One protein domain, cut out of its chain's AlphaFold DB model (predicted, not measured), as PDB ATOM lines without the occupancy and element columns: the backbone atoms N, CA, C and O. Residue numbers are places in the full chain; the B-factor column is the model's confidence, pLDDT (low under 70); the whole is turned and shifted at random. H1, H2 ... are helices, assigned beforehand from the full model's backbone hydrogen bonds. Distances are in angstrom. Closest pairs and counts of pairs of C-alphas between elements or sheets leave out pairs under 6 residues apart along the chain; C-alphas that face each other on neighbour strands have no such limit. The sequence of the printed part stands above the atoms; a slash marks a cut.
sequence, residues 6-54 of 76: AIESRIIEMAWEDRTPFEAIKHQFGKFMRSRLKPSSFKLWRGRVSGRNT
ATOM      1  N   ALA A   6     132.343 127.313 176.663       85.19
ATOM      2  CA  ALA A   6     133.618 126.601 176.703       85.19
ATOM      3  C   ALA A   6     134.806 127.523 177.035       85.19
ATOM      4  O   ALA A   6     135.660 127.169 177.849       85.19
ATOM      5  N   ILE A   7     134.849 128.724 176.449       84.12
ATOM      6  CA  ILE A   7     135.893 129.715 176.741       84.12
ATOM      7  C   ILE A   7     135.746 130.231 178.175       84.12
ATOM      8  O   ILE A   7     136.745 130.377 178.876       84.12
ATOM      9  N   GLU A   8     134.518 130.454 178.647       85.38
ATOM     10  CA  GLU A   8     134.281 130.883 180.030       85.38
ATOM     11  C   GLU A   8     134.775 129.847 181.042       85.38
ATOM     12  O   GLU A   8     135.511 130.195 181.971       85.38
ATOM     13  N   SER A   9     134.448 128.572 180.816       85.25
ATOM     14  CA  SER A   9     134.958 127.453 181.611       85.25
ATOM     15  C   SER A   9     136.484 127.394 181.582       85.25
ATOM     16  O   SER A   9     137.109 127.293 182.639       85.25
ATOM     17  N   ARG A  10     137.106 127.575 180.410       86.31
ATOM     18  CA  ARG A  10     138.569 127.590 180.289       86.31
ATOM     19  C   ARG A  10     139.210 128.756 181.042       86.31
ATOM     20  O   ARG A  10     140.248 128.576 181.672       86.31
ATOM     21  N   ILE A  11     138.612 129.947 181.026       85.38
ATOM     22  CA  ILE A  11     139.121 131.101 181.791       85.38
ATOM     23  C   ILE A  11     139.024 130.838 183.296       85.38
ATOM     24  O   ILE A  11     139.954 131.165 184.040       85.38
ATOM     25  N   ILE A  12     137.934 130.213 183.748       85.19
ATOM     26  CA  ILE A  12     137.782 129.810 185.148       85.19
ATOM     27  C   ILE A  12     138.847 128.768 185.516       85.19
ATOM     28  O   ILE A  12     139.503 128.931 186.543       85.19
ATOM     29  N   GLU A  13     139.093 127.759 184.678       84.38
ATOM     30  CA  GLU A  13     140.180 126.785 184.869       84.38
ATOM     31  C   GLU A  13     141.554 127.456 184.949       84.38
ATOM     32  O   GLU A  13     142.300 127.222 185.900       84.38
ATOM     33  N   MET A  14     141.871 128.367 184.024       83.88
ATOM     34  CA  MET A  14     143.114 129.143 184.061       83.88
ATOM     35  C   MET A  14     143.245 129.939 185.366       83.88
ATOM     36  O   MET A  14     144.335 130.074 185.924       83.88
ATOM     37  N   ALA A  15     142.135 130.435 185.914       83.31
ATOM     38  CA  ALA A  15     142.138 131.113 187.203       83.31
ATOM     39  C   ALA A  15     142.463 130.169 188.379       83.31
ATOM     40  O   ALA A  15     142.937 130.647 189.416       83.31
ATOM     41  N   TRP A  16     142.293 128.854 188.226       78.94
ATOM     42  CA  TRP A  16     142.736 127.831 189.183       78.94
ATOM     43  C   TRP A  16     144.168 127.333 188.937       78.94
ATOM     44  O   TRP A  16     144.844 126.963 189.898       78.94
ATOM     45  N   GLU A  17     144.655 127.368 187.697       76.88
ATOM     46  CA  GLU A  17     146.007 126.932 187.326       76.88
ATOM     47  C   GLU A  17     147.094 127.894 187.832       76.88
ATOM     48  O   GLU A  17     147.022 129.105 187.633       76.88
ATOM     49  N   ASP A  18     148.167 127.385 188.434       66.75
ATOM     50  CA  ASP A  18     149.239 128.234 188.980       66.75
ATOM     51  C   ASP A  18     150.073 128.933 187.884       66.75
ATOM     52  O   ASP A  18     150.812 129.870 188.186       66.75
ATOM     53  N   ARG A  19     149.964 128.514 186.615       68.56
ATOM     54  CA  ARG A  19     150.666 129.130 185.469       68.56
ATOM     55  C   ARG A  19     150.077 130.457 185.003       68.56
ATOM     56  O   ARG A  19     150.797 131.227 184.375       68.56
ATOM     57  N   THR A  20     148.816 130.745 185.325       76.94
ATOM     58  CA  THR A  20     148.145 131.956 184.838       76.94
ATOM     59  C   THR A  20     148.007 132.978 185.968       76.94
ATOM     60  O   THR A  20     147.222 132.761 186.908       76.94
ATOM     61  N   PRO A  21     148.756 134.097 185.915       77.06
ATOM     62  CA  PRO A  21     148.657 135.138 186.924       77.06
ATOM     63  C   PRO A  21     147.320 135.874 186.809       77.06
ATOM     64  O   PRO A  21     146.771 136.057 185.717       77.06
ATOM     65  N   PHE A  22     146.797 136.353 187.938       77.94
ATOM     66  CA  PHE A  22     145.531 137.099 187.942       77.94
ATOM     67  C   PHE A  22     145.608 138.400 187.159       77.94
ATOM     68  O   PHE A  22     144.599 138.863 186.635       77.94
ATOM     69  N   GLU A  23     146.802 138.970 187.062       78.38
ATOM     70  CA  GLU A  23     147.068 140.165 186.271       78.38
ATOM     71  C   GLU A  23     146.858 139.904 184.776       78.38
ATOM     72  O   GLU A  23     146.245 140.743 184.125       78.38
ATOM     73  N   ALA A  24     147.227 138.728 184.251       83.38
ATOM     74  CA  ALA A  24     146.982 138.375 182.848       83.38
ATOM     75  C   ALA A  24     145.481 138.238 182.549       83.38
ATOM     76  O   ALA A  24     144.981 138.828 181.591       83.38
ATOM     77  N   ILE A  25     144.738 137.540 183.418       83.69
ATOM     78  CA  ILE A  25     143.278 137.400 183.278       83.69
ATOM     79  C   ILE A  25     142.597 138.768 183.402       83.69
ATOM     80  O   ILE A  25     141.687 139.078 182.638       83.69
ATOM     81  N   LYS A  26     143.051 139.615 184.333       84.25
ATOM     82  CA  LYS A  26     142.515 140.968 184.511       84.25
ATOM     83  C   LYS A  26     142.838 141.878 183.326       84.25
ATOM     84  O   LYS A  26     142.010 142.712 182.979       84.25
ATOM     85  N   HIS A  27     144.010 141.731 182.717       84.62
ATOM     86  CA  HIS A  27     144.412 142.515 181.556       84.62
ATOM     87  C   HIS A  27     143.584 142.152 180.316       84.62
ATOM     88  O   HIS A  27     143.112 143.042 179.620       84.62
ATOM     89  N   GLN A  28     143.365 140.858 180.062       83.81
ATOM     90  CA  GLN A  28     142.609 140.397 178.889       83.81
ATOM     91  C   GLN A  28     141.087 140.460 179.072       83.81
ATOM     92  O   GLN A  28     140.375 140.806 178.136       83.81
ATOM     93  N   PHE A  29     140.577 140.137 180.265       84.12
ATOM     94  CA  PHE A  29     139.139 139.948 180.510       84.12
ATOM     95  C   PHE A  29     138.577 140.867 181.611       84.12
ATOM     96  O   PHE A  29     137.413 140.752 182.002       84.12
ATOM     97  N   GLY A  30     139.375 141.787 182.156       84.00
ATOM     98  CA  GLY A  30     138.918 142.742 183.166       84.00
ATOM     99  C   GLY A  30     138.469 142.072 184.470       84.00
ATOM    100  O   GLY A  30     139.171 141.261 185.074       84.00
ATOM    101  N   LYS A  31     137.272 142.423 184.951       84.06
ATOM    102  CA  LYS A  31     136.682 141.866 186.185       84.06
ATOM    103  C   LYS A  31     135.913 140.552 185.935       84.06
ATOM    104  O   LYS A  31     134.962 140.271 186.658       84.06
ATOM    105  N   PHE A  32     136.343 139.737 184.968       86.25
ATOM    106  CA  PHE A  32     135.653 138.520 184.510       86.25
ATOM    107  C   PHE A  32     135.221 137.569 185.632       86.25
ATOM    108  O   PHE A  32     134.056 137.196 185.741       86.25
ATOM    109  N   MET A  33     136.143 137.232 186.538       85.12
ATOM    110  CA  MET A  33     135.846 136.326 187.656       85.12
ATOM    111  C   MET A  33     134.762 136.879 188.591       85.12
ATOM    112  O   MET A  33     134.030 136.108 189.201       85.12
ATOM    113  N   ARG A  34     134.647 138.210 188.707       85.62
ATOM    114  CA  ARG A  34     133.632 138.867 189.541       85.62
ATOM    115  C   ARG A  34     132.270 138.944 188.847       85.62
ATOM    116  O   ARG A  34     131.267 138.959 189.545       85.62
ATOM    117  N   SER A  35     132.232 139.015 187.517       86.38
ATOM    118  CA  SER A  35     130.980 139.067 186.751       86.38
ATOM    119  C   SER A  35     130.391 137.685 186.466       86.38
ATOM    120  O   SER A  35     129.184 137.580 186.291       86.38
ATOM    121  N   ARG A  36     131.221 136.634 186.415       88.12
ATOM    122  CA  ARG A  36     130.782 135.267 186.076       88.12
ATOM    123  C   ARG A  36     130.508 134.373 187.279       88.12
ATOM    124  O   ARG A  36     129.638 133.511 187.209       88.12
ATOM    125  N   LEU A  37     131.228 134.552 188.385       86.19
ATOM    126  CA  LEU A  37     131.000 133.750 189.586       86.19
ATOM    127  C   LEU A  37     129.933 134.371 190.484       86.19
ATOM    128  O   LEU A  37     129.868 135.587 190.659       86.19
ATOM    129  N   LYS A  38     129.165 133.508 191.158       90.19
ATOM    130  CA  LYS A  38     128.309 133.924 192.274       90.19
ATOM    131  C   LYS A  38     129.164 134.608 193.356       90.19
ATOM    132  O   LYS A  38     130.291 134.162 193.598       90.19
ATOM    133  N   PRO A  39     128.646 135.628 194.065       89.31
ATOM    134  CA  PRO A  39     129.411 136.357 195.083       89.31
ATOM    135  C   PRO A  39     130.058 135.454 196.147       89.31
ATOM    136  O   PRO A  39     131.209 135.665 196.532       89.31
ATOM    137  N   SER A  40     129.352 134.403 196.577       89.25
ATOM    138  CA  SER A  40     129.852 133.400 197.526       89.25
ATOM    139  C   SER A  40     131.021 132.585 196.958       89.25
ATOM    140  O   SER A  40     132.063 132.462 197.604       89.25
ATOM    141  N   SER A  41     130.899 132.093 195.723       86.25
ATOM    142  CA  SER A  41     131.963 131.379 195.008       86.25
ATOM    143  C   SER A  41     133.182 132.267 194.762       86.25
ATOM    144  O   SER A  41     134.313 131.817 194.937       86.25
ATOM    145  N   PHE A  42     132.970 133.543 194.424       88.00
ATOM    146  CA  PHE A  42     134.050 134.513 194.253       88.00
ATOM    147  C   PHE A  42     134.813 134.748 195.561       88.00
ATOM    148  O   PHE A  42     136.044 134.755 195.554       88.00
ATOM    149  N   LYS A  43     134.111 134.886 196.696       87.25
ATOM    150  CA  LYS A  43     134.741 135.044 198.019       87.25
ATOM    151  C   LYS A  43     135.585 133.821 198.393       87.25
ATOM    152  O   LYS A  43     136.726 133.986 198.823       87.25
ATOM    153  N   LEU A  44     135.069 132.610 198.169       87.44
ATOM    154  CA  LEU A  44     135.809 131.360 198.396       87.44
ATOM    155  C   LEU A  44     137.039 131.244 197.490       87.44
ATOM    156  O   LEU A  44     138.128 130.923 197.964       87.44
ATOM    157  N   TRP A  45     136.879 131.537 196.198       86.56
ATOM    158  CA  TRP A  45     137.982 131.548 195.244       86.56
ATOM    159  C   TRP A  45     139.064 132.543 195.675       86.56
ATOM    160  O   TRP A  45     140.221 132.149 195.804       86.56
ATOM    161  N   ARG A  46     138.688 133.786 196.015       84.31
ATOM    162  CA  ARG A  46     139.613 134.802 196.545       84.31
ATOM    163  C   ARG A  46     140.350 134.310 197.786       84.31
ATOM    164  O   ARG A  46     141.563 134.465 197.834       84.31
ATOM    165  N   GLY A  47     139.663 133.684 198.740       84.50
ATOM    166  CA  GLY A  47     140.301 133.131 199.939       84.50
ATOM    167  C   GLY A  47     141.348 132.057 199.626       84.50
ATOM    168  O   GLY A  47     142.429 132.067 200.204       84.50
ATOM    169  N   ARG A  48     141.073 131.173 198.658       81.38
ATOM    170  CA  ARG A  48     142.000 130.096 198.265       81.38
ATOM    171  C   ARG A  48     143.226 130.592 197.503       81.38
ATOM    172  O   ARG A  48     144.280 129.962 197.576       81.38
ATOM    173  N   VAL A  49     143.093 131.686 196.753       76.25
ATOM    174  CA  VAL A  49     144.156 132.153 195.853       76.25
ATOM    175  C   VAL A  49     144.923 133.381 196.335       76.25
ATOM    176  O   VAL A  49     146.040 133.599 195.874       76.25
ATOM    177  N   SER A  50     144.370 134.172 197.260       73.25
ATOM    178  CA  SER A  50     144.983 135.426 197.730       73.25
ATOM    179  C   SER A  50     146.271 135.232 198.542       73.25
ATOM    180  O   SER A  50     146.960 136.212 198.793       73.25
ATOM    181  N   GLY A  51     146.597 134.001 198.949       69.69
ATOM    182  CA  GLY A  51     147.840 133.662 199.654       69.69
ATOM    183  C   GLY A  51     148.911 133.003 198.779       69.69
ATOM    184  O   GLY A  51     149.924 132.550 199.301       69.69
ATOM    185  N   ARG A  52     148.698 132.877 197.459       71.31
ATOM    186  CA  ARG A  52     149.655 132.206 196.564       71.31
ATOM    187  C   ARG A  52     150.567 133.216 195.876       71.31
ATOM    188  O   ARG A  52     150.177 133.836 194.890       71.31
ATOM    189  N   ASN A  53     151.818 133.298 196.324       67.62
ATOM    190  CA  ASN A  53     152.843 134.153 195.707       67.62
ATOM    191  C   ASN A  53     153.041 133.850 194.209       67.62
ATOM    192  O   ASN A  53     153.256 134.753 193.412       67.62
ATOM    193  N   THR A  54     152.847 132.595 193.792       65.88
ATOM    194  CA  THR A  54     152.968 132.151 192.391       65.88
ATOM    195  C   THR A  54     151.930 132.743 191.433       65.88
ATOM    196  O   THR A  54     152.119 132.656 190.218       65.88
TER     197      THR A  54
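AT A GLANCE: This is residues 6 to 54 of the 76 residues of the protein "TIGR03643 family protein" of Vibrio ordalii FS-238 (UniProt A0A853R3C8). Two helices, H1 and H2, lie side by side as a loose hairpin, and H4 lies off to one side of this pair, with short H3 between H2 and H4 along the chain. Residues 50 to 54 run past the end of H4 and fold back toward the side where H1 and H2 are linked. The printed part has 49 residues with four named helices, in the order H1, H2, H3, H4, and no named strand; its class is all helix. It is compact, with a radius of gyration of the C-alphas of 10.2 A, and spans 26 by 23 by 17 A.

IN THESE COORDINATES: H1, residues 6 to 16, begins at C-alpha 6 (133.618, 126.601, 176.703) and is 15.5 A long from first to last C-alpha. H2, residues 22 to 29, is 10.2 A long and begins at C-alpha 22 (145.531, 137.099, 187.942). H3, residues 32 to 36, is 6.1 A long. H4, residues 39 to 49, is 15.4 A long and ends at C-alpha 49 (144.156, 132.153, 195.853).

HOW THE PARTS SIT: H1 and H2 form a helical hairpin and only just touch, with 3 pairs of C-alphas within 8 A; the closest, those of Ala 15 and Phe 22, are 6.9 A apart. Their lines stand at a shallow tilt of 18 degrees, opposite ways. H3 is close to H1 but not clearly touching it, the closest C-alphas being those of Ile 12 and Met 33 at 7.2 A. H3 and H4 are also close but not clearly touching, with the closest C-alphas, of Arg 34 and Phe 42, 6.4 A apart. H1 and H4 are near each other, with 5 pairs of C-alphas within 10 A, while H2 and H4 are apart. In H1, H2, H3 and H4 every O i to N i+4 pair is within hydrogen-bond range.

THE WHOLE: The C-alphas of Ala 6 and Asn 53, the two farthest apart, are 28.1 A apart. The printed part has no cut, and its three links between helices are tight. Mean pLDDT of the printed part is 82.0; residues 18 to 19, 51 and 53 to 54 are under 70.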